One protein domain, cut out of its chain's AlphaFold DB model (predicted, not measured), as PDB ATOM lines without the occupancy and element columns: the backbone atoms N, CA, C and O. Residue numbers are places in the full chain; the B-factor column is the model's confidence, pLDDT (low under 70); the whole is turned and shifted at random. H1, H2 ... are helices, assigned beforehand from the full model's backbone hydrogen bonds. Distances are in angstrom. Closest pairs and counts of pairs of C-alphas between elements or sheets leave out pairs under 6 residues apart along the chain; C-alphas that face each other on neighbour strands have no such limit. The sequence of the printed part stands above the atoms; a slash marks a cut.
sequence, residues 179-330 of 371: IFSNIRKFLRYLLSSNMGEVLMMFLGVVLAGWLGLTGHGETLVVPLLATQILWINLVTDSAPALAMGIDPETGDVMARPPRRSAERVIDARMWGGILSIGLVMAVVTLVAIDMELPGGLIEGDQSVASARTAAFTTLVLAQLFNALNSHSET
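Overview. This is residues 179 to 330 of the 371 residues of a protein of Brachybacterium nesterenkovii (UniProt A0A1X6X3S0). Three long helices, H1, H4 and H5, make an elongated bundle; H4 and H5 form a helical hairpin, and H1 crosses H4 near their middles. Two short helices, H2 and H3, follow each other along one side, with H3 packing on the first part of H1, while the loop of residues 254 to 264 sticks out at one end. The printed part has 152 residues with five named helices, H1 to H5 in order, and no named strand; the class is all helix. It is only just loose, close to compact, with a radius of gyration of the C-alphas of 18.1 A, and a rod spanning 61 by 26 by 23 A.

Arrangement. H1, residues 179 to 206, is the longest helix. It touches H4, residues 268 to 290, where the closest C-alphas, of Gly 196 and Gly 278, are 3.6 A apart; they run the same way at a steep tilt of 41 degrees. H4 touches H5, residues 304 to 326, as a helical hairpin at a shallow tilt of 28 degrees, opposite ways; the closest C-alphas, of Ile 289 and Ala 307, are 4.9 A apart. With residues 185 to 193 alone H1 also touches H5, at a shallow tilt of 26 degrees, opposite ways; the closest C-alphas, of Tyr 189 and Ser 326, are 5.7 A apart. H1, H4 and H5 form a bundle, long helices set together. H3, residues 238 to 245, touches H1 along residues 179 to 190 alone, its Gly 245 C-alpha 5.3 A from that of Asn 182. H3 and H5 only just touch, with 3 pairs of C-alphas within 8 A, the closest those of Pro 240 and Ala 323 at 6.3 A. H2, residues 226 to 236, only just touches H5, also with 3 pairs, the closest those of Ile 232 and Val 316 at 6.9 A. H2 and H4 are apart. In all five helices every O i to N i+4 pair is within hydrogen-bond range.

Along the chain. H1 is 39.9 A long from C-alpha 179 at (35.924, 9.220, 15.067) to C-alpha 206. H4 is 32.5 A long and begins at C-alpha 268, (54.438, -0.369, 11.838). H5 is 31.9 A long and ends at C-alpha 326, (39.159, -5.578, 14.442).

Size, cuts and confidence. The two C-alphas farthest apart, of Gly 217 and Ala 255, are 62.6 A apart. The printed part has no cut. The links H1 to H2, H3 to H4 and H4 to H5 are long; H2 to H3 is tight. Residues 215 to 219 and 328 to 330 have pLDDT under 70.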
ATOM      1  N   ILE A 179      35.997   9.402  16.522       93.31
ATOM      2  CA  ILE A 179      35.924   9.220  15.067       93.31
ATOM      3  C   ILE A 179      37.273   8.748  14.526       93.31
ATOM      4  O   ILE A 179      37.337   7.754  13.807       93.31
ATOM      5  N   PHE A 180      38.375   9.390  14.923       92.12
ATOM      6  CA  PHE A 180      39.710   8.981  14.485       92.12
ATOM      7  C   PHE A 180      40.075   7.561  14.945       92.12
ATOM      8  O   PHE A 180      40.648   6.785  14.180       92.12
ATOM      9  N   SER A 181      39.717   7.186  16.176       90.12
ATOM     10  CA  SER A 181      39.910   5.820  16.672       90.12
ATOM     11  C   SER A 181      39.138   4.799  15.829       90.12
ATOM     12  O   SER A 181      39.690   3.756  15.468       90.12
ATOM     13  N   ASN A 182      37.894   5.107  15.465       91.06
ATOM     14  CA  ASN A 182      37.076   4.262  14.596       91.06
ATOM     15  C   ASN A 182      37.639   4.197  13.168       91.06
ATOM     16  O   ASN A 182      37.669   3.115  12.582       91.06
ATOM     17  N   ILE A 183      38.208   5.300  12.661       91.94
ATOM     18  CA  ILE A 183      38.923   5.315  11.379       91.94
ATOM     19  C   ILE A 183      40.053   4.289  11.360       91.94
ATOM     20  O   ILE A 183      40.154   3.476  10.441       91.94
ATOM     21  N   ARG A 184      40.881   4.260  12.408       90.56
ATOM     22  CA  ARG A 184      41.974   3.280  12.493       90.56
ATOM     23  C   ARG A 184      41.458   1.841  12.560       90.56
ATOM     24  O   ARG A 184      42.084   0.962  11.970       90.56
ATOM     25  N   LYS A 185      40.327   1.588  13.235       89.06
ATOM     26  CA  LYS A 185      39.706   0.251  13.294       89.06
ATOM     27  C   LYS A 185      39.267  -0.237  11.918       89.06
ATOM     28  O   LYS A 185      39.697  -1.315  11.514       89.06
ATOM     29  N   PHE A 186      38.477   0.553  11.188       89.69
ATOM     30  CA  PHE A 186      37.998   0.110   9.878       89.69
ATOM     31  C   PHE A 186      39.141   0.018   8.861       89.69
ATOM     32  O   PHE A 186      39.142  -0.892   8.039       89.69
ATOM     33  N   LEU A 187      40.149   0.903   8.927       92.31
ATOM     34  CA  LEU A 187      41.328   0.794   8.061       92.31
ATOM     35  C   LEU A 187      42.075  -0.514   8.320       92.31
ATOM     36  O   LEU A 187      42.506  -1.163   7.374       92.31
ATOM     37  N   ARG A 188      42.203  -0.931   9.586       90.94
ATOM     38  CA  ARG A 188      42.815  -2.219   9.940       90.94
ATOM     39  C   ARG A 188      42.035  -3.376   9.351       90.94
ATOM     40  O   ARG A 188      42.651  -4.275   8.788       90.94
ATOM     41  N   TYR A 189      40.713  -3.328   9.456       92.19
ATOM     42  CA  TYR A 189      39.827  -4.331   8.886       92.19
ATOM     43  C   TYR A 189      39.991  -4.432   7.363       92.19
ATOM     44  O   TYR A 189      40.474  -5.455   6.881       92.19
ATOM     45  N   LEU A 190      39.702  -3.347   6.631       93.19
ATOM     46  CA  LEU A 190      39.717  -3.325   5.164       93.19
ATOM     47  C   LEU A 190      41.094  -3.663   4.591       93.19
ATOM     48  O   LEU A 190      41.208  -4.445   3.652       93.19
ATOM     49  N   LEU A 191      42.166  -3.110   5.166       94.69
ATOM     50  CA  LEU A 191      43.515  -3.398   4.679       94.69
ATOM     51  C   LEU A 191      43.935  -4.839   4.958       94.69
ATOM     52  O   LEU A 191      44.631  -5.417   4.130       94.69
ATOM     53  N   SER A 192      43.519  -5.429   6.083       93.94
ATOM     54  CA  SER A 192      43.794  -6.845   6.360       93.94
ATOM     55  C   SER A 192      43.034  -7.751   5.394       93.94
ATOM     56  O   SER A 192      43.640  -8.674   4.855       93.94
ATOM     57  N   SER A 193      41.750  -7.470   5.135       93.19
ATOM     58  CA  SER A 193      40.926  -8.203   4.160       93.19
ATOM     59  C   SER A 193      41.544  -8.156   2.761       93.19
ATOM     60  O   SER A 193      41.842  -9.207   2.191       93.19
ATOM     61  N   ASN A 194      41.875  -6.954   2.278       94.75
ATOM     62  CA  ASN A 194      42.533  -6.749   0.985       94.75
ATOM     63  C   ASN A 194      43.899  -7.435   0.916       94.75
ATOM     64  O   ASN A 194      44.257  -8.026  -0.101       94.75
ATOM     65  N   MET A 195      44.681  -7.376   1.999       96.62
ATOM     66  CA  MET A 195      45.964  -8.072   2.067       96.62
ATOM     67  C   MET A 195      45.775  -9.587   1.958       96.62
ATOM     68  O   MET A 195      46.546 -10.243   1.263       96.62
ATOM     69  N   GLY A 196      44.739 -10.143   2.592       95.44
ATOM     70  CA  GLY A 196      44.388 -11.554   2.460       95.44
ATOM     71  C   GLY A 196      44.031 -11.945   1.031       95.44
ATOM     72  O   GLY A 196      44.554 -12.936   0.534       95.44
ATOM     73  N   GLU A 197      43.223 -11.140   0.342       94.94
ATOM     74  CA  GLU A 197      42.878 -11.352  -1.070       94.94
ATOM     75  C   GLU A 197      44.106 -11.321  -1.983       94.94
ATOM     76  O   GLU A 197      44.310 -12.232  -2.789       94.94
ATOM     77  N   VAL A 198      44.954 -10.300  -1.829       95.81
ATOM     78  CA  VAL A 198      46.173 -10.138  -2.630       95.81
ATOM     79  C   VAL A 198      47.140 -11.293  -2.389       95.81
ATOM     80  O   VAL A 198      47.636 -11.880  -3.350       95.81
ATOM     81  N   LEU A 199      47.395 -11.650  -1.126       96.31
ATOM     82  CA  LEU A 199      48.286 -12.758  -0.785       96.31
ATOM     83  C   LEU A 199      47.724 -14.098  -1.249       96.31
ATOM     84  O   LEU A 199      48.482 -14.903  -1.777       96.31
ATOM     85  N   MET A 200      46.419 -14.333  -1.104       95.06
ATOM     86  CA  MET A 200      45.759 -15.553  -1.572       95.06
ATOM     87  C   MET A 200      45.906 -15.703  -3.084       95.06
ATOM     88  O   MET A 200      46.341 -16.750  -3.554       95.06
ATOM     89  N   MET A 201      45.626 -14.643  -3.846       94.00
ATOM     90  CA  MET A 201      45.771 -14.662  -5.301       94.00
ATOM     91  C   MET A 201      47.229 -14.858  -5.723       94.00
ATOM     92  O   MET A 201      47.516 -15.701  -6.572       94.00
ATOM     93  N   PHE A 202      48.156 -14.111  -5.121       94.38
ATOM     94  CA  PHE A 202      49.581 -14.207  -5.430       94.38
ATOM     95  C   PHE A 202      50.139 -15.600  -5.114       94.38
ATOM     96  O   PHE A 202      50.731 -16.239  -5.982       94.38
ATOM     97  N   LEU A 203      49.914 -16.097  -3.895       93.75
ATOM     98  CA  LEU A 203      50.383 -17.413  -3.468       93.75
ATOM     99  C   LEU A 203      49.673 -18.539  -4.221       93.75
ATOM    100  O   LEU A 203      50.323 -19.514  -4.570       93.75
ATOM    101  N   GLY A 204      48.385 -18.401  -4.538       91.12
ATOM    102  CA  GLY A 204      47.651 -19.383  -5.335       91.12
ATOM    103  C   GLY A 204      48.204 -19.530  -6.752       91.12
ATOM    104  O   GLY A 204      48.286 -20.641  -7.261       91.12
ATOM    105  N   VAL A 205      48.659 -18.434  -7.371       90.44
ATOM    106  CA  VAL A 205      49.344 -18.476  -8.674       90.44
ATOM    107  C   VAL A 205      50.759 -19.049  -8.547       90.44
ATOM    108  O   VAL A 205      51.140 -19.913  -9.332       90.44
ATOM    109  N   VAL A 206      51.540 -18.598  -7.561       90.69
ATOM    110  CA  VAL A 206      52.930 -19.053  -7.359       90.69
ATOM    111  C   VAL A 206      52.999 -20.537  -6.991       90.69
ATOM    112  O   VAL A 206      53.883 -21.248  -7.460       90.69
ATOM    113  N   LEU A 207      52.060 -21.014  -6.175       88.69
ATOM    114  CA  LEU A 207      51.982 -22.393  -5.692       88.69
ATOM    115  C   LEU A 207      51.028 -23.252  -6.530       88.69
ATOM    116  O   LEU A 207      50.698 -24.365  -6.126       88.69
ATOM    117  N   ALA A 208      50.591 -22.773  -7.697       85.31
ATOM    118  CA  ALA A 208      49.558 -23.433  -8.490       85.31
ATOM    119  C   ALA A 208      49.879 -24.900  -8.812       85.31
ATOM    120  O   ALA A 208      48.993 -25.749  -8.772       85.31
ATOM    121  N   GLY A 209      51.153 -25.201  -9.084       81.56
ATOM    122  CA  GLY A 209      51.608 -26.563  -9.368       81.56
ATOM    123  C   GLY A 209      51.563 -27.511  -8.167       81.56
ATOM    124  O   GLY A 209      51.521 -28.718  -8.362       81.56
ATOM    125  N   TRP A 210      51.573 -26.989  -6.938       82.62
ATOM    126  CA  TRP A 210      51.457 -27.789  -5.712       82.62
ATOM    127  C   TRP A 210      50.019 -27.899  -5.203       82.62
ATOM    128  O   TRP A 210      49.719 -28.834  -4.478       82.62
ATOM    129  N   LEU A 211      49.147 -26.963  -5.583       79.94
ATOM    130  CA  LEU A 211      47.760 -26.863  -5.108       79.94
ATOM    131  C   LEU A 211      46.733 -27.499  -6.069       79.94
ATOM    132  O   LEU A 211      45.551 -27.170  -6.019       79.94
ATOM    133  N   GLY A 212      47.175 -28.311  -7.036       74.75
ATOM    134  CA  GLY A 212      46.290 -28.911  -8.048       74.75
ATOM    135  C   GLY A 212      45.706 -27.921  -9.073       74.75
ATOM    136  O   GLY A 212      44.890 -28.297  -9.914       74.75
ATOM    137  N   LEU A 213      46.145 -26.655  -9.076       78.00
ATOM    138  CA  LEU A 213      45.612 -25.582  -9.937       78.00
ATOM    139  C   LEU A 213      46.136 -25.620 -11.388       78.00
ATOM    140  O   LEU A 213      45.756 -24.782 -12.210       78.00
ATOM    141  N   THR A 214      46.995 -26.589 -11.716       72.75
ATOM    142  CA  THR A 214      47.578 -26.808 -13.054       72.75
ATOM    143  C   THR A 214      47.039 -28.056 -13.768       72.75
ATOM    144  O   THR A 214      47.515 -28.394 -14.849       72.75
ATOM    145  N   GLY A 215      46.079 -28.779 -13.176       56.59
ATOM    146  CA  GLY A 215      45.709 -30.140 -13.591       56.59
ATOM    147  C   GLY A 215      44.587 -30.294 -14.632       56.59
ATOM    148  O   GLY A 215      44.173 -31.423 -14.884       56.59
ATOM    149  N   HIS A 216      44.032 -29.226 -15.217       58.28
ATOM    150  CA  HIS A 216      42.789 -29.302 -16.021       58.28
ATOM    151  C   HIS A 216      42.936 -28.820 -17.475       58.28
ATOM    152  O   HIS A 216      42.078 -28.117 -18.008       58.28
ATOM    153  N   GLY A 217      44.016 -29.241 -18.137       52.28
ATOM    154  CA  GLY A 217      44.471 -28.660 -19.403       52.28
ATOM    155  C   GLY A 217      45.443 -27.516 -19.123       52.28
ATOM    156  O   GLY A 217      45.455 -26.987 -18.021       52.28
ATOM    157  N   GLU A 218      46.295 -27.167 -20.082       53.72
ATOM    158  CA  GLU A 218      47.468 -26.277 -19.937       53.72
ATOM    159  C   GLU A 218      47.165 -24.815 -19.513       53.72
ATOM    160  O   GLU A 218      47.993 -23.918 -19.672       53.72
ATOM    161  N   THR A 219      45.981 -24.538 -18.972       63.06
ATOM    162  CA  THR A 219      45.528 -23.237 -18.495       63.06
ATOM    163  C   THR A 219      45.568 -23.166 -16.968       63.06
ATOM    164  O   THR A 219      44.897 -23.909 -16.255       63.06
ATOM    165  N   LEU A 220      46.344 -22.209 -16.456       74.06
ATOM    166  CA  LEU A 220      46.380 -21.857 -15.039       74.06
ATOM    167  C   LEU A 220      44.977 -21.470 -14.547       74.06
ATOM    168  O   LEU A 220      44.381 -20.499 -15.027       74.06
ATOM    169  N   VAL A 221      44.465 -22.194 -13.553       79.94
ATOM    170  CA  VAL A 221      43.185 -21.872 -12.927       79.94
ATOM    171  C   VAL A 221      43.404 -20.809 -11.855       79.94
ATOM    172  O   VAL A 221      44.071 -21.041 -10.852       79.94
ATOM    173  N   VAL A 222      42.811 -19.626 -12.043       86.69
ATOM    174  CA  VAL A 222      42.852 -18.578 -11.012       86.69
ATOM    175  C   VAL A 222      41.998 -18.961  -9.787       86.69
ATOM    176  O   VAL A 222      40.866 -19.435  -9.993       86.69
ATOM    177  N   PRO A 223      42.492 -18.725  -8.548       87.06
ATOM    178  CA  PRO A 223      41.806 -19.084  -7.302       87.06
ATOM    179  C   PRO A 223      40.405 -18.489  -7.148       87.06
ATOM    180  O   PRO A 223      39.479 -19.193  -6.769       87.06
ATOM    181  N   LEU A 224      40.231 -17.208  -7.485       92.00
ATOM    182  CA  LEU A 224      38.940 -16.518  -7.511       92.00
ATOM    183  C   LEU A 224      38.802 -15.693  -8.793       92.00
ATOM    184  O   LEU A 224      39.786 -15.256  -9.393       92.00
ATOM    185  N   LEU A 225      37.557 -15.468  -9.210       93.12
ATOM    186  CA  LEU A 225      37.225 -14.568 -10.311       93.12
ATOM    187  C   LEU A 225      37.234 -13.108  -9.841       93.12
ATOM    188  O   LEU A 225      36.873 -12.803  -8.705       93.12
ATOM    189  N   ALA A 226      37.539 -12.181 -10.753       93.50
ATOM    190  CA  ALA A 226      37.495 -10.745 -10.465       93.50
ATOM    191  C   ALA A 226      36.113 -10.281  -9.965       93.50
ATOM    192  O   ALA A 226      36.020  -9.425  -9.091       93.50
ATOM    193  N   THR A 227      35.030 -10.882 -10.470       94.25
ATOM    194  CA  THR A 227      33.658 -10.599 -10.021       94.25
ATOM    195  C   THR A 227      33.397 -11.052  -8.585       94.25
ATOM    196  O   THR A 227      32.676 -10.372  -7.862       94.25
ATOM    197  N   GLN A 228      34.001 -12.163  -8.150       93.94
ATOM    198  CA  GLN A 228      33.901 -12.648  -6.772       93.94
ATOM    199  C   GLN A 228      34.639 -11.709  -5.814       93.94
ATOM    200  O   GLN A 228      34.079 -11.321  -4.797       93.94
ATOM    201  N   ILE A 229      35.848 -11.276  -6.180       93.81
ATOM    202  CA  ILE A 229      36.634 -10.298  -5.411       93.81
ATOM    203  C   ILE A 229      35.893  -8.957  -5.306       93.81
ATOM    204  O   ILE A 229      35.804  -8.368  -4.231       93.81
ATOM    205  N   LEU A 230      35.305  -8.482  -6.409       94.06
ATOM    206  CA  LEU A 230      34.502  -7.258  -6.406       94.06
ATOM    207  C   LEU A 230      33.296  -7.374  -5.463       94.06
ATOM    208  O   LEU A 230      32.990  -6.432  -4.736       94.06
ATOM    209  N   TRP A 231      32.621  -8.525  -5.461       94.50
ATOM    210  CA  TRP A 231      31.485  -8.773  -4.578       94.50
ATOM    211  C   TRP A 231      31.882  -8.763  -3.101       94.50
ATOM    212  O   TRP A 231      31.173  -8.190  -2.274       94.50
ATOM    213  N   ILE A 232      33.025  -9.365  -2.769       92.94
ATOM    214  CA  ILE A 232      33.555  -9.366  -1.406       92.94
ATOM    215  C   ILE A 232      33.799  -7.925  -0.935       92.94
ATOM    216  O   ILE A 232      33.179  -7.484   0.034       92.94
ATOM    217  N   ASN A 233      34.587  -7.168  -1.697       91.69
ATOM    218  CA  ASN A 233      34.974  -5.803  -1.348       91.69
ATOM    219  C   ASN A 233      33.794  -4.828  -1.271       91.69
ATOM    220  O   ASN A 233      33.761  -3.949  -0.413       91.69
ATOM    221  N   LEU A 234      32.822  -4.957  -2.177       89.69
ATOM    222  CA  LEU A 234      31.714  -4.008  -2.254       89.69
ATOM    223  C   LEU A 234      30.549  -4.384  -1.340       89.69
ATOM    224  O   LEU A 234      29.953  -3.505  -0.723       89.69
ATOM    225  N   VAL A 235      30.183  -5.661  -1.270       89.19
ATOM    226  CA  VAL A 235      28.958  -6.090  -0.578       89.19
ATOM    227  C   VAL A 235      29.273  -6.613   0.813       89.19
ATOM    228  O   VAL A 235      28.635  -6.199   1.779       89.19
ATOM    229  N   THR A 236      30.255  -7.504   0.924       89.12
ATOM    230  CA  THR A 236      30.535  -8.203   2.186       89.12
ATOM    231  C   THR A 236      31.244  -7.285   3.175       89.12
ATOM    232  O   THR A 236      30.808  -7.187   4.319       89.12
ATOM    233  N   ASP A 237      32.270  -6.561   2.727       91.44
ATOM    234  CA  ASP A 237      33.103  -5.725   3.598       91.44
ATOM    235  C   ASP A 237      32.476  -4.376   3.968       91.44
ATOM    236  O   ASP A 237      32.753  -3.836   5.043       91.44
ATOM    237  N   SER A 238      31.578  -3.843   3.132       90.19
ATOM    238  CA  SER A 238      30.947  -2.539   3.377       90.19
ATOM    239  C   SER A 238      30.131  -2.505   4.669       90.19
ATOM    240  O   SER A 238      30.217  -1.536   5.423       90.19
ATOM    241  N   ALA A 239      29.347  -3.548   4.957       89.12
ATOM    242  CA  ALA A 239      28.485  -3.556   6.139       89.12
ATOM    243  C   ALA A 239      29.288  -3.590   7.462       89.12
ATOM    244  O   ALA A 239      29.044  -2.726   8.310       89.12
ATOM    245  N   PRO A 240      30.278  -4.489   7.652       89.62
ATOM    246  CA  PRO A 240      31.161  -4.448   8.815       89.62
ATOM    247  C   PRO A 240      31.973  -3.153   8.919       89.62
ATOM    248  O   PRO A 240      32.099  -2.602  10.012       89.62
ATOM    249  N   ALA A 241      32.484  -2.624   7.801       88.44
ATOM    250  CA  ALA A 241      33.254  -1.381   7.809       88.44
ATOM    251  C   ALA A 241      32.417  -0.180   8.285       88.44
ATOM    252  O   ALA A 241      32.885   0.614   9.104       88.44
ATOM    253  N   LEU A 242      31.162  -0.074   7.833       89.38
ATOM    254  CA  LEU A 242      30.225   0.951   8.302       89.38
ATOM    255  C   LEU A 242      29.883   0.777   9.785       89.38
ATOM    256  O   LEU A 242      29.872   1.762  10.524       89.38
ATOM    257  N   ALA A 243      29.656  -0.463  10.230       89.00
ATOM    258  CA  ALA A 243      29.380  -0.758  11.634       89.00
ATOM    259  C   ALA A 243      30.529  -0.304  12.552       89.00
ATOM    260  O   ALA A 243      30.282   0.307  13.587       89.00
ATOM    261  N   MET A 244      31.785  -0.501  12.138       87.25
ATOM    262  CA  MET A 244      32.954  -0.010  12.877       87.25
ATOM    263  C   MET A 244      33.080   1.515  12.895       87.25
ATOM    264  O   MET A 244      33.685   2.066  13.813       87.25
ATOM    265  N   GLY A 245      32.541   2.216  11.895       85.75
ATOM    266  CA  GLY A 245      32.552   3.680  11.853       85.75
ATOM    267  C   GLY A 245      31.749   4.309  12.997       85.75
ATOM    268  O   GLY A 245      32.153   5.336  13.543       85.75
ATOM    269  N   ILE A 246      30.662   3.649  13.401       87.19
ATOM    270  CA  ILE A 246      29.734   4.097  14.454       87.19
ATOM    271  C   ILE A 246      29.991   3.436  15.813       87.19
ATOM    272  O   ILE A 246      29.148   3.502  16.710       87.19
ATOM    273  N   ASP A 247      31.146   2.792  15.974       84.12
ATOM    274  CA  ASP A 247      31.512   2.136  17.221       84.12
ATOM    275  C   ASP A 247      31.510   3.109  18.407       84.12
ATOM    276  O   ASP A 247      31.986   4.244  18.276       84.12
ATOM    277  N   PRO A 248      31.064   2.660  19.594       84.94
ATOM    278  CA  PRO A 248      31.138   3.478  20.792       84.94
ATOM    279  C   PRO A 248      32.592   3.756  21.197       84.94
ATOM    280  O   PRO A 248      33.532   3.042  20.829       84.94
ATOM    281  N   GLU A 249      32.761   4.792  22.021       83.44
ATOM    282  CA  GLU A 249      34.046   5.149  22.622       83.44
ATOM    283  C   GLU A 249      34.677   3.943  23.342       83.44
ATOM    284  O   GLU A 249      34.065   3.301  24.198       83.44
ATOM    285  N   THR A 250      35.933   3.641  23.006       78.44
ATOM    286  CA  THR A 250      36.712   2.582  23.657       78.44
ATOM    287  C   THR A 250      37.703   3.172  24.657       78.44
ATOM    288  O   THR A 250      38.741   3.714  24.266       78.44
ATOM    289  N   GLY A 251      37.427   2.998  25.951       83.25
ATOM    290  CA  GLY A 251      38.242   3.569  27.027       83.25
ATOM    291  C   GLY A 251      37.968   5.062  27.225       83.25
ATOM    292  O   GLY A 251      36.907   5.536  26.857       83.25
ATOM    293  N   ASP A 252      38.915   5.787  27.822       88.62
ATOM    294  CA  ASP A 252      38.820   7.243  27.994       88.62
ATOM    295  C   ASP A 252      39.742   7.943  26.989       88.62
ATOM    296  O   ASP A 252      40.972   7.932  27.142       88.62
ATOM    297  N   VAL A 253      39.164   8.531  25.936       90.94
ATOM    298  CA  VAL A 253      39.947   9.208  24.883       90.94
ATOM    299  C   VAL A 253      40.520  10.548  25.342       90.94
ATOM    300  O   VAL A 253      41.466  11.048  24.730       90.94
ATOM    301  N   MET A 254      39.987  11.117  26.424       94.19
ATOM    302  CA  MET A 254      40.428  12.390  27.000       94.19
ATOM    303  C   MET A 254      41.512  12.209  28.069       94.19
ATOM    304  O   MET A 254      42.054  13.190  28.554       94.19
ATOM    305  N   ALA A 255      41.902  10.973  28.393       92.69
ATOM    306  CA  ALA A 255      43.052  10.697  29.261       92.69
ATOM    307  C   ALA A 255      44.404  10.670  28.516       92.69
ATOM    308  O   ALA A 255      45.450  10.467  29.131       92.69
ATOM    309  N   ARG A 256      44.397  10.794  27.184       90.44
ATOM    310  CA  ARG A 256      45.594  10.696  26.333       90.44
ATOM    311  C   ARG A 256      45.990  12.083  25.815       90.44
ATOM    312  O   ARG A 256      45.090  12.887  25.567       90.44
ATOM    313  N   PRO A 257      47.287  12.367  25.606       93.50
ATOM    314  CA  PRO A 257      47.716  13.627  25.005       93.50
ATOM    315  C   PRO A 257      47.279  13.731  23.530       93.50
ATOM    316  O   PRO A 257      46.948  12.707  22.916       93.50
ATOM    317  N   PRO A 258      47.290  14.939  22.936       94.25
ATOM    318  CA  PRO A 258      47.051  15.116  21.511       94.25
ATOM    319  C   PRO A 258      48.058  14.321  20.672       94.25
ATOM    320  O   PRO A 258      49.237  14.207  21.011       94.25
ATOM    321  N   ARG A 259      47.577  13.771  19.556       90.69
ATOM    322  CA  ARG A 259      48.408  13.053  18.585       90.69
ATOM    323  C   ARG A 259      49.379  14.025  17.916       90.69
ATOM    324  O   ARG A 259      48.971  15.124  17.544       90.69
ATOM    325  N   ARG A 260      50.625  13.609  17.675       87.62
ATOM    326  CA  ARG A 260      51.553  14.421  16.873       87.62
ATOM    327  C   ARG A 260      51.118  14.425  15.408       87.62
ATOM    328  O   ARG A 260      50.738  13.386  14.866       87.62
ATOM    329  N   SER A 261      51.230  15.569  14.741       82.19
ATOM    330  CA  SER A 261      50.876  15.724  13.321       82.19
ATOM    331  C   SER A 261      51.643  14.756  12.405       82.19
ATOM    332  O   SER A 261      51.067  14.209  11.467       82.19
ATOM    333  N   ALA A 262      52.907  14.468  12.731       82.81
ATOM    334  CA  ALA A 262      53.772  13.554  11.982       82.81
ATOM    335  C   ALA A 262      53.472  12.055  12.191       82.81
ATOM    336  O   ALA A 262      54.040  11.209  11.494       82.81
ATOM    337  N   GLU A 263      52.615  11.687  13.150       84.94
ATOM    338  CA  GLU A 263      52.257  10.282  13.345       84.94
ATOM    339  C   GLU A 263      51.448   9.766  12.154       84.94
ATOM    340  O   GLU A 263      50.495  10.391  11.689       84.94
ATOM    341  N   ARG A 264      51.810   8.584  11.657       88.94
ATOM    342  CA  ARG A 264      51.074   7.942  10.567       88.94
ATOM    343  C   ARG A 264      49.779   7.346  11.100       88.94
ATOM    344  O   ARG A 264      49.751   6.771  12.185       88.94
ATOM    345  N   VAL A 265      48.715   7.419  10.301       88.44
ATOM    346  CA  VAL A 265      47.438   6.755  10.622       88.44
ATOM    347  C   VAL A 265      47.637   5.238  10.735       88.44
ATOM    348  O   VAL A 265      47.089   4.607  11.637       88.44
ATOM    349  N   ILE A 266      48.486   4.667   9.877       91.06
ATOM    350  CA  ILE A 266      48.879   3.256   9.898       91.06
ATOM    351  C   ILE A 266      50.338   3.183  10.352       91.06
ATOM    352  O   ILE A 266      51.245   3.605   9.629       91.06
ATOM    353  N   ASP A 267      50.561   2.682  11.563       90.06
ATOM    354  CA  ASP A 267      51.901   2.500  12.122       90.06
ATOM    355  C   ASP A 267      52.475   1.108  11.798       90.06
ATOM    356  O   ASP A 267      51.807   0.242  11.231       90.06
ATOM    357  N   ALA A 268      53.751   0.890  12.128       90.81
ATOM    358  CA  ALA A 268      54.438  -0.369  11.838       90.81
ATOM    359  C   ALA A 268      53.796  -1.576  12.546       90.81
ATOM    360  O   ALA A 268      53.803  -2.685  12.011       90.81
ATOM    361  N   ARG A 269      53.204  -1.366  13.729       90.56
ATOM    362  CA  ARG A 269      52.511  -2.420  14.475       90.56
ATOM    363  C   ARG A 269      51.221  -2.818  13.764       90.56
ATOM    364  O   ARG A 269      50.955  -4.007  13.610       90.56
ATOM    365  N   MET A 270      50.459  -1.833  13.295       91.44
ATOM    366  CA  MET A 270      49.264  -2.044  12.487       91.44
ATOM    367  C   MET A 270      49.599  -2.774  11.182       91.44
ATOM    368  O   MET A 270      48.908  -3.729  10.842       91.44
ATOM    369  N   TRP A 271      50.693  -2.409  10.503       94.19
ATOM    370  CA  TRP A 271      51.183  -3.128   9.319       94.19
ATOM    371  C   TRP A 271      51.529  -4.592   9.596       94.19
ATOM    372  O   TRP A 271      51.134  -5.465   8.824       94.19
ATOM    373  N   GLY A 272      52.226  -4.877  10.701       93.94
ATOM    374  CA  GLY A 272      52.513  -6.254  11.112       93.94
ATOM    375  C   GLY A 272      51.233  -7.068  11.333       93.94
ATOM    376  O   GLY A 272      51.131  -8.200  10.861       93.94
ATOM    377  N   GLY A 273      50.226  -6.458  11.968       91.69
ATOM    378  CA  GLY A 273      48.889  -7.037  12.118       91.69
ATOM    379  C   GLY A 273      48.226  -7.334  10.771       91.69
ATOM    380  O   GLY A 273      47.863  -8.481  10.524       91.69
ATOM    381  N   ILE A 274      48.158  -6.337   9.883       94.56
ATOM    382  CA  ILE A 274      47.576  -6.448   8.534       94.56
ATOM    383  C   ILE A 274      48.205  -7.600   7.747       94.56
ATOM    384  O   ILE A 274      47.490  -8.426   7.183       94.56
ATOM    385  N   LEU A 275      49.537  -7.689   7.740       95.75
ATOM    386  CA  LEU A 275      50.247  -8.731   7.004       95.75
ATOM    387  C   LEU A 275      50.007 -10.119   7.608       95.75
ATOM    388  O   LEU A 275      49.763 -11.069   6.872       95.75
ATOM    389  N   SER A 276      50.049 -10.238   8.937       94.75
ATOM    390  CA  SER A 276      49.836 -11.521   9.616       94.75
ATOM    391  C   SER A 276      48.415 -12.058   9.425       94.75
ATOM    392  O   SER A 276      48.247 -13.224   9.075       94.75
ATOM    393  N   ILE A 277      47.397 -11.206   9.582       94.31
ATOM    394  CA  ILE A 277      45.990 -11.575   9.393       94.31
ATOM    395  C   ILE A 277      45.734 -11.899   7.920       94.31
ATOM    396  O   ILE A 277      45.131 -12.929   7.623       94.31
ATOM    397  N   GLY A 278      46.247 -11.071   7.004       96.06
ATOM    398  CA  GLY A 278      46.176 -11.330   5.567       96.06
ATOM    399  C   GLY A 278      46.784 -12.682   5.195       96.06
ATOM    400  O   GLY A 278      46.149 -13.473   4.505       96.06
ATOM    401  N   LEU A 279      47.971 -13.002   5.718       96.75
ATOM    402  CA  LEU A 279      48.624 -14.287   5.469       96.75
ATOM    403  C   LEU A 279      47.805 -15.466   6.007       96.75
ATOM    404  O   LEU A 279      47.664 -16.466   5.309       96.75
ATOM    405  N   VAL A 280      47.236 -15.359   7.211       96.19
ATOM    406  CA  VAL A 280      46.367 -16.408   7.771       96.19
ATOM    407  C   VAL A 280      45.135 -16.619   6.891       96.19
ATOM    408  O   VAL A 280      44.834 -17.759   6.545       96.19
ATOM    409  N   MET A 281      44.454 -15.545   6.478       95.56
ATOM    410  CA  MET A 281      43.296 -15.648   5.579       95.56
ATOM    411  C   MET A 281      43.676 -16.276   4.238       95.56
ATOM    412  O   MET A 281      42.951 -17.137   3.741       95.56
ATOM    413  N   ALA A 282      44.831 -15.902   3.684       96.38
ATOM    414  CA  ALA A 282      45.335 -16.476   2.447       96.38
ATOM    415  C   ALA A 282      45.603 -17.976   2.574       96.38
ATOM    416  O   ALA A 282      45.093 -18.752   1.773       96.38
ATOM    417  N   VAL A 283      46.341 -18.398   3.603       95.69
ATOM    418  CA  VAL A 283      46.661 -19.813   3.831       95.69
ATOM    419  C   VAL A 283      45.395 -20.633   4.051       95.69
ATOM    420  O   VAL A 283      45.228 -21.658   3.403       95.69
ATOM    421  N   VAL A 284      44.478 -20.181   4.911       95.94
ATOM    422  CA  VAL A 284      43.228 -20.910   5.190       95.94
ATOM    423  C   VAL A 284      42.374 -21.048   3.925       95.94
ATOM    424  O   VAL A 284      41.825 -22.116   3.668       95.94
ATOM    425  N   THR A 285      42.311 -20.003   3.097       95.12
ATOM    426  CA  THR A 285      41.564 -20.040   1.830       95.12
ATOM    427  C   THR A 285      42.229 -20.957   0.800       95.12
ATOM    428  O   THR A 285      41.537 -21.701   0.113       95.12
ATOM    429  N   LEU A 286      43.563 -20.950   0.700       93.31
ATOM    430  CA  LEU A 286      44.296 -21.844  -0.203       93.31
ATOM    431  C   LEU A 286      44.198 -23.308   0.225       93.31
ATOM    432  O   LEU A 286      44.048 -24.165  -0.635       93.31
ATOM    433  N   VAL A 287      44.223 -23.594   1.529       93.31
ATOM    434  CA  VAL A 287      43.966 -24.947   2.047       93.31
ATOM    435  C   VAL A 287      42.558 -25.403   1.664       93.31
ATOM    436  O   VAL A 287      42.393 -26.533   1.224       93.31
ATOM    437  N   ALA A 288      41.551 -24.528   1.753       92.81
ATOM    438  CA  ALA A 288      40.195 -24.862   1.316       92.81
ATOM    439  C   ALA A 288      40.105 -25.157  -0.195       92.81
ATOM    440  O   ALA A 288      39.304 -25.990  -0.600       92.81
ATOM    441  N   ILE A 289      40.925 -24.502  -1.023       90.25
ATOM    442  CA  ILE A 289      41.034 -24.812  -2.459       90.25
ATOM    443  C   ILE A 289      41.701 -26.171  -2.674       90.25
ATOM    444  O   ILE A 289      41.194 -26.982  -3.443       90.25
ATOM    445  N   ASP A 290      42.829 -26.398  -2.004       89.62
ATOM    446  CA  ASP A 290      43.633 -27.615  -2.125       89.62
ATOM    447  C   ASP A 290      42.827 -28.861  -1.745       89.62
ATOM    448  O   ASP A 290      42.817 -29.827  -2.494       89.62
ATOM    449  N   MET A 291      42.052 -28.794  -0.654       89.81
ATOM    450  CA  MET A 291      41.179 -29.883  -0.191       89.81
ATOM    451  C   MET A 291      40.099 -30.306  -1.197       89.81
ATOM    452  O   MET A 291      39.567 -31.410  -1.093       89.81
ATOM    453  N   GLU A 292      39.725 -29.428  -2.125       88.25
ATOM    454  CA  GLU A 292      38.662 -29.682  -3.100       88.25
ATOM    455  C   GLU A 292      39.223 -30.192  -4.435       88.25
ATOM    456  O   GLU A 292      38.550 -30.952  -5.131       88.25
ATOM    457  N   LEU A 293      40.440 -29.789  -4.812       86.12
ATOM    458  CA  LEU A 293      41.011 -30.091  -6.125       86.12
ATOM    459  C   LEU A 293      41.835 -31.390  -6.140       86.12
ATOM    460  O   LEU A 293      42.572 -31.685  -5.199       86.12
ATOM    461  N   PRO A 294      41.800 -32.147  -7.250       80.38
ATOM    462  CA  PRO A 294      42.704 -33.275  -7.437       80.38
ATOM    463  C   PRO A 294      44.134 -32.803  -7.749       80.38
ATOM    464  O   PRO A 294      44.344 -31.836  -8.483       80.38
ATOM    465  N   GLY A 295      45.134 -33.535  -7.247       75.31
ATOM    466  CA  GLY A 295      46.556 -33.255  -7.502       75.31
ATOM    467  C   GLY A 295      47.168 -32.155  -6.626       75.31
ATOM    468  O   GLY A 295      48.274 -31.700  -6.921       75.31
ATOM    469  N   GLY A 296      46.447 -31.727  -5.588       78.50
ATOM    470  CA  GLY A 296      46.948 -30.884  -4.508       78.50
ATOM    471  C   GLY A 296      47.755 -31.650  -3.453       78.50
ATOM    472  O   GLY A 296      48.044 -32.840  -3.602       78.50
ATOM    473  N   LEU A 297      48.112 -30.970  -2.362       79.06
ATOM    474  CA  LEU A 297      48.755 -31.592  -1.195       79.06
ATOM    475  C   LEU A 297      47.764 -32.453  -0.398       79.06
ATOM    476  O   LEU A 297      48.161 -33.446   0.216       79.06
ATOM    477  N   ILE A 298      46.488 -32.069  -0.406       82.06
ATOM    478  CA  ILE A 298      45.360 -32.819   0.139       82.06
ATOM    479  C   ILE A 298      44.513 -33.300  -1.043       82.06
ATOM    480  O   ILE A 298      44.016 -32.492  -1.814       82.06
ATOM    481  N   GLU A 299      44.355 -34.614  -1.210       78.06
ATOM    482  CA  GLU A 299      43.609 -35.163  -2.351       78.06
ATOM    483  C   GLU A 299      42.102 -34.879  -2.237       78.06
ATOM    484  O   GLU A 299      41.399 -35.524  -1.455       78.06
ATOM    485  N   GLY A 300      41.618 -33.935  -3.048       82.38
ATOM    486  CA  GLY A 300      40.201 -33.725  -3.342       82.38
ATOM    487  C   GLY A 300      39.761 -34.385  -4.655       82.38
ATOM    488  O   GLY A 300      40.580 -34.788  -5.484       82.38
ATOM    489  N   ASP A 301      38.449 -34.489  -4.866       81.88
ATOM    490  CA  ASP A 301      37.834 -35.095  -6.059       81.88
ATOM    491  C   ASP A 301      36.818 -34.174  -6.761       81.88
ATOM    492  O   ASP A 301      36.073 -34.605  -7.645       81.88
ATOM    493  N   GLN A 302      36.782 -32.897  -6.378       85.62
ATOM    494  CA  GLN A 302      35.757 -31.953  -6.801       85.62
ATOM    495  C   GLN A 302      36.197 -31.088  -7.986       85.62
ATOM    496  O   GLN A 302      37.349 -31.046  -8.418       85.62
ATOM    497  N   SER A 303      35.221 -30.378  -8.554       86.62
ATOM    498  CA  SER A 303      35.446 -29.462  -9.674       86.62
ATOM    499  C   SER A 303      36.020 -28.111  -9.230       86.62
ATOM    500  O   SER A 303      35.774 -27.640  -8.119       86.62
ATOM    501  N   VAL A 304      36.655 -27.396 -10.163       86.00
ATOM    502  CA  VAL A 304      37.110 -26.001  -9.975       86.00
ATOM    503  C   VAL A 304      35.994 -25.060  -9.513       86.00
ATOM    504  O   VAL A 304      36.250 -24.113  -8.771       86.00
ATOM    505  N   ALA A 305      34.748 -25.293  -9.932       88.44
ATOM    506  CA  ALA A 305      33.615 -24.489  -9.478       88.44
ATOM    507  C   ALA A 305      33.322 -24.705  -7.979       88.44
ATOM    508  O   ALA A 305      33.033 -23.734  -7.276       88.44
ATOM    509  N   SER A 306      33.455 -25.947  -7.489       89.44
ATOM    510  CA  SER A 306      33.344 -26.272  -6.058       89.44
ATOM    511  C   SER A 306      34.471 -25.611  -5.273       89.44
ATOM    512  O   SER A 306      34.199 -24.812  -4.380       89.44
ATOM    513  N   ALA A 307      35.722 -25.802  -5.704       90.25
ATOM    514  CA  ALA A 307      36.898 -25.219  -5.056       90.25
ATOM    515  C   ALA A 307      36.822 -23.685  -4.952       90.25
ATOM    516  O   ALA A 307      37.085 -23.108  -3.899       90.25
ATOM    517  N   ARG A 308      36.372 -23.003  -6.016       92.44
ATOM    518  CA  ARG A 308      36.132 -21.547  -6.004       92.44
ATOM    519  C   ARG A 308      35.037 -21.130  -5.035       92.44
ATOM    520  O   ARG A 308      35.128 -20.058  -4.442       92.44
ATOM    521  N   THR A 309      33.993 -21.939  -4.901       93.75
ATOM    522  CA  THR A 309      32.914 -21.685  -3.942       93.75
ATOM    523  C   THR A 309      33.428 -21.858  -2.519       93.75
ATOM    524  O   THR A 309      33.220 -20.972  -1.694       93.75
ATOM    525  N   ALA A 310      34.178 -22.930  -2.251       93.69
ATOM    526  CA  ALA A 310      34.795 -23.184  -0.956       93.69
ATOM    527  C   ALA A 310      35.756 -22.051  -0.566       93.69
ATOM    528  O   ALA A 310      35.674 -21.527   0.545       93.69
ATOM    529  N   ALA A 311      36.593 -21.600  -1.505       93.69
ATOM    530  CA  ALA A 311      37.485 -20.457  -1.332       93.69
ATOM    531  C   ALA A 311      36.721 -19.171  -1.013       93.69
ATOM    532  O   ALA A 311      37.001 -18.502  -0.022       93.69
ATOM    533  N   PHE A 312      35.725 -18.843  -1.838       95.50
ATOM    534  CA  PHE A 312      34.905 -17.649  -1.675       95.50
ATOM    535  C   PHE A 312      34.210 -17.637  -0.310       95.50
ATOM    536  O   PHE A 312      34.307 -16.659   0.427       95.50
ATOM    537  N   THR A 313      33.553 -18.736   0.066       94.81
ATOM    538  CA  THR A 313      32.857 -18.857   1.350       94.81
ATOM    539  C   THR A 313      33.828 -18.805   2.525       94.81
ATOM    540  O   THR A 313      33.554 -18.114   3.505       94.81
ATOM    541  N   THR A 314      34.972 -19.480   2.428       95.44
ATOM    542  CA  THR A 314      36.005 -19.467   3.474       95.44
ATOM    543  C   THR A 314      36.549 -18.063   3.688       95.44
ATOM    544  O   THR A 314      36.646 -17.614   4.828       95.44
ATOM    545  N   LEU A 315      36.840 -17.343   2.605       94.44
ATOM    546  CA  LEU A 315      37.362 -15.987   2.670       94.44
ATOM    547  C   LEU A 315      36.336 -15.016   3.267       94.44
ATOM    548  O   LEU A 315      36.675 -14.274   4.182       94.44
ATOM    549  N   VAL A 316      35.071 -15.096   2.840       94.38
ATOM    550  CA  VAL A 316      33.965 -14.313   3.422       94.38
ATOM    551  C   VAL A 316      33.828 -14.582   4.923       94.38
ATOM    552  O   VAL A 316      33.757 -13.648   5.721       94.38
ATOM    553  N   LEU A 317      33.826 -15.849   5.347       94.38
ATOM    554  CA  LEU A 317      33.726 -16.202   6.768       94.38
ATOM    555  C   LEU A 317      34.947 -15.727   7.567       94.38
ATOM    556  O   LEU A 317      34.795 -15.226   8.684       94.38
ATOM    557  N   ALA A 318      36.148 -15.847   7.000       93.44
ATOM    558  CA  ALA A 318      37.378 -15.380   7.623       93.44
ATOM    559  C   ALA A 318      37.386 -13.853   7.786       93.44
ATOM    560  O   ALA A 318      37.778 -13.355   8.842       93.44
ATOM    561  N   GLN A 319      36.889 -13.111   6.795       92.25
ATOM    562  CA  GLN A 319      36.729 -11.659   6.869       92.25
ATOM    563  C   GLN A 319      35.689 -11.259   7.917       92.25
ATOM    564  O   GLN A 319      35.975 -10.412   8.757       92.25
ATOM    565  N   LEU A 320      34.530 -11.923   7.977       90.88
ATOM    566  CA  LEU A 320      33.548 -11.678   9.041       90.88
ATOM    567  C   LEU A 320      34.142 -11.928  10.437       90.88
ATOM    568  O   LEU A 320      33.902 -11.160  11.369       90.88
ATOM    569  N   PHE A 321      34.974 -12.960  10.589       90.44
ATOM    570  CA  PHE A 321      35.701 -13.194  11.836       90.44
ATOM    571  C   PHE A 321      36.757 -12.109  12.101       90.44
ATOM    572  O   PHE A 321      36.898 -11.633  13.231       90.44
ATOM    573  N   ASN A 322      37.484 -11.664  11.076       89.31
ATOM    574  CA  ASN A 322      38.420 -10.548  11.177       89.31
ATOM    575  C   ASN A 322      37.717  -9.242  11.587       89.31
ATOM    576  O   ASN A 322      38.269  -8.475  12.379       89.31
ATOM    577  N   ALA A 323      36.485  -9.011  11.128       88.44
ATOM    578  CA  ALA A 323      35.687  -7.864  11.541       88.44
ATOM    579  C   ALA A 323      35.471  -7.865  13.063       88.44
ATOM    580  O   ALA A 323      35.747  -6.877  13.741       88.44
ATOM    581  N   LEU A 324      35.085  -9.010  13.631       85.31
ATOM    582  CA  LEU A 324      34.910  -9.154  15.079       85.31
ATOM    583  C   LEU A 324      36.208  -8.893  15.858       85.31
ATOM    584  O   LEU A 324      36.177  -8.266  16.915       85.31
ATOM    585  N   ASN A 325      37.352  -9.330  15.329       83.81
ATOM    586  CA  ASN A 325      38.656  -9.083  15.953       83.81
ATOM    587  C   ASN A 325      39.117  -7.626  15.811       83.81
ATOM    588  O   ASN A 325      39.797  -7.101  16.688       83.81
ATOM    589  N   SER A 326      38.727  -6.947  14.735       80.88
ATOM    590  CA  SER A 326      39.159  -5.578  14.442       80.88
ATOM    591  C   SER A 326      38.438  -4.505  15.274       80.88
ATOM    592  O   SER A 326      38.928  -3.373  15.341       80.88
ATOM    593  N   HIS A 327      37.349  -4.858  15.977       74.81
ATOM    594  CA  HIS A 327      36.656  -3.972  16.929       74.81
ATOM    595  C   HIS A 327      37.544  -3.508  18.097       74.81
ATOM    596  O   HIS A 327      37.300  -2.445  18.673       74.81
ATOM    597  N   SER A 328      38.586  -4.267  18.460       67.12
ATOM    598  CA  SER A 328      39.503  -3.881  19.534       67.12
ATOM    599  C   SER A 328      40.931  -4.350  19.283       67.12
ATOM    600  O   SER A 328      41.177  -5.510  18.985       67.12
ATOM    601  N   GLU A 329      41.901  -3.452  19.470       59.41
ATOM    602  CA  GLU A 329      43.327  -3.794  19.350       59.41
ATOM    603  C   GLU A 329      43.891  -4.535  20.567       59.41
ATOM    604  O   GLU A 329      44.944  -5.163  20.477       59.41
ATOM    605  N   THR A 330      43.258  -4.395  21.733       57.09
ATOM    606  CA  THR A 330      43.853  -4.808  23.020       57.09
ATOM    607  C   THR A 330      42.907  -5.589  23.919       57.09
ATOM    608  O   THR A 330      43.362  -6.235  24.860       57.09
TER     609      THR A 330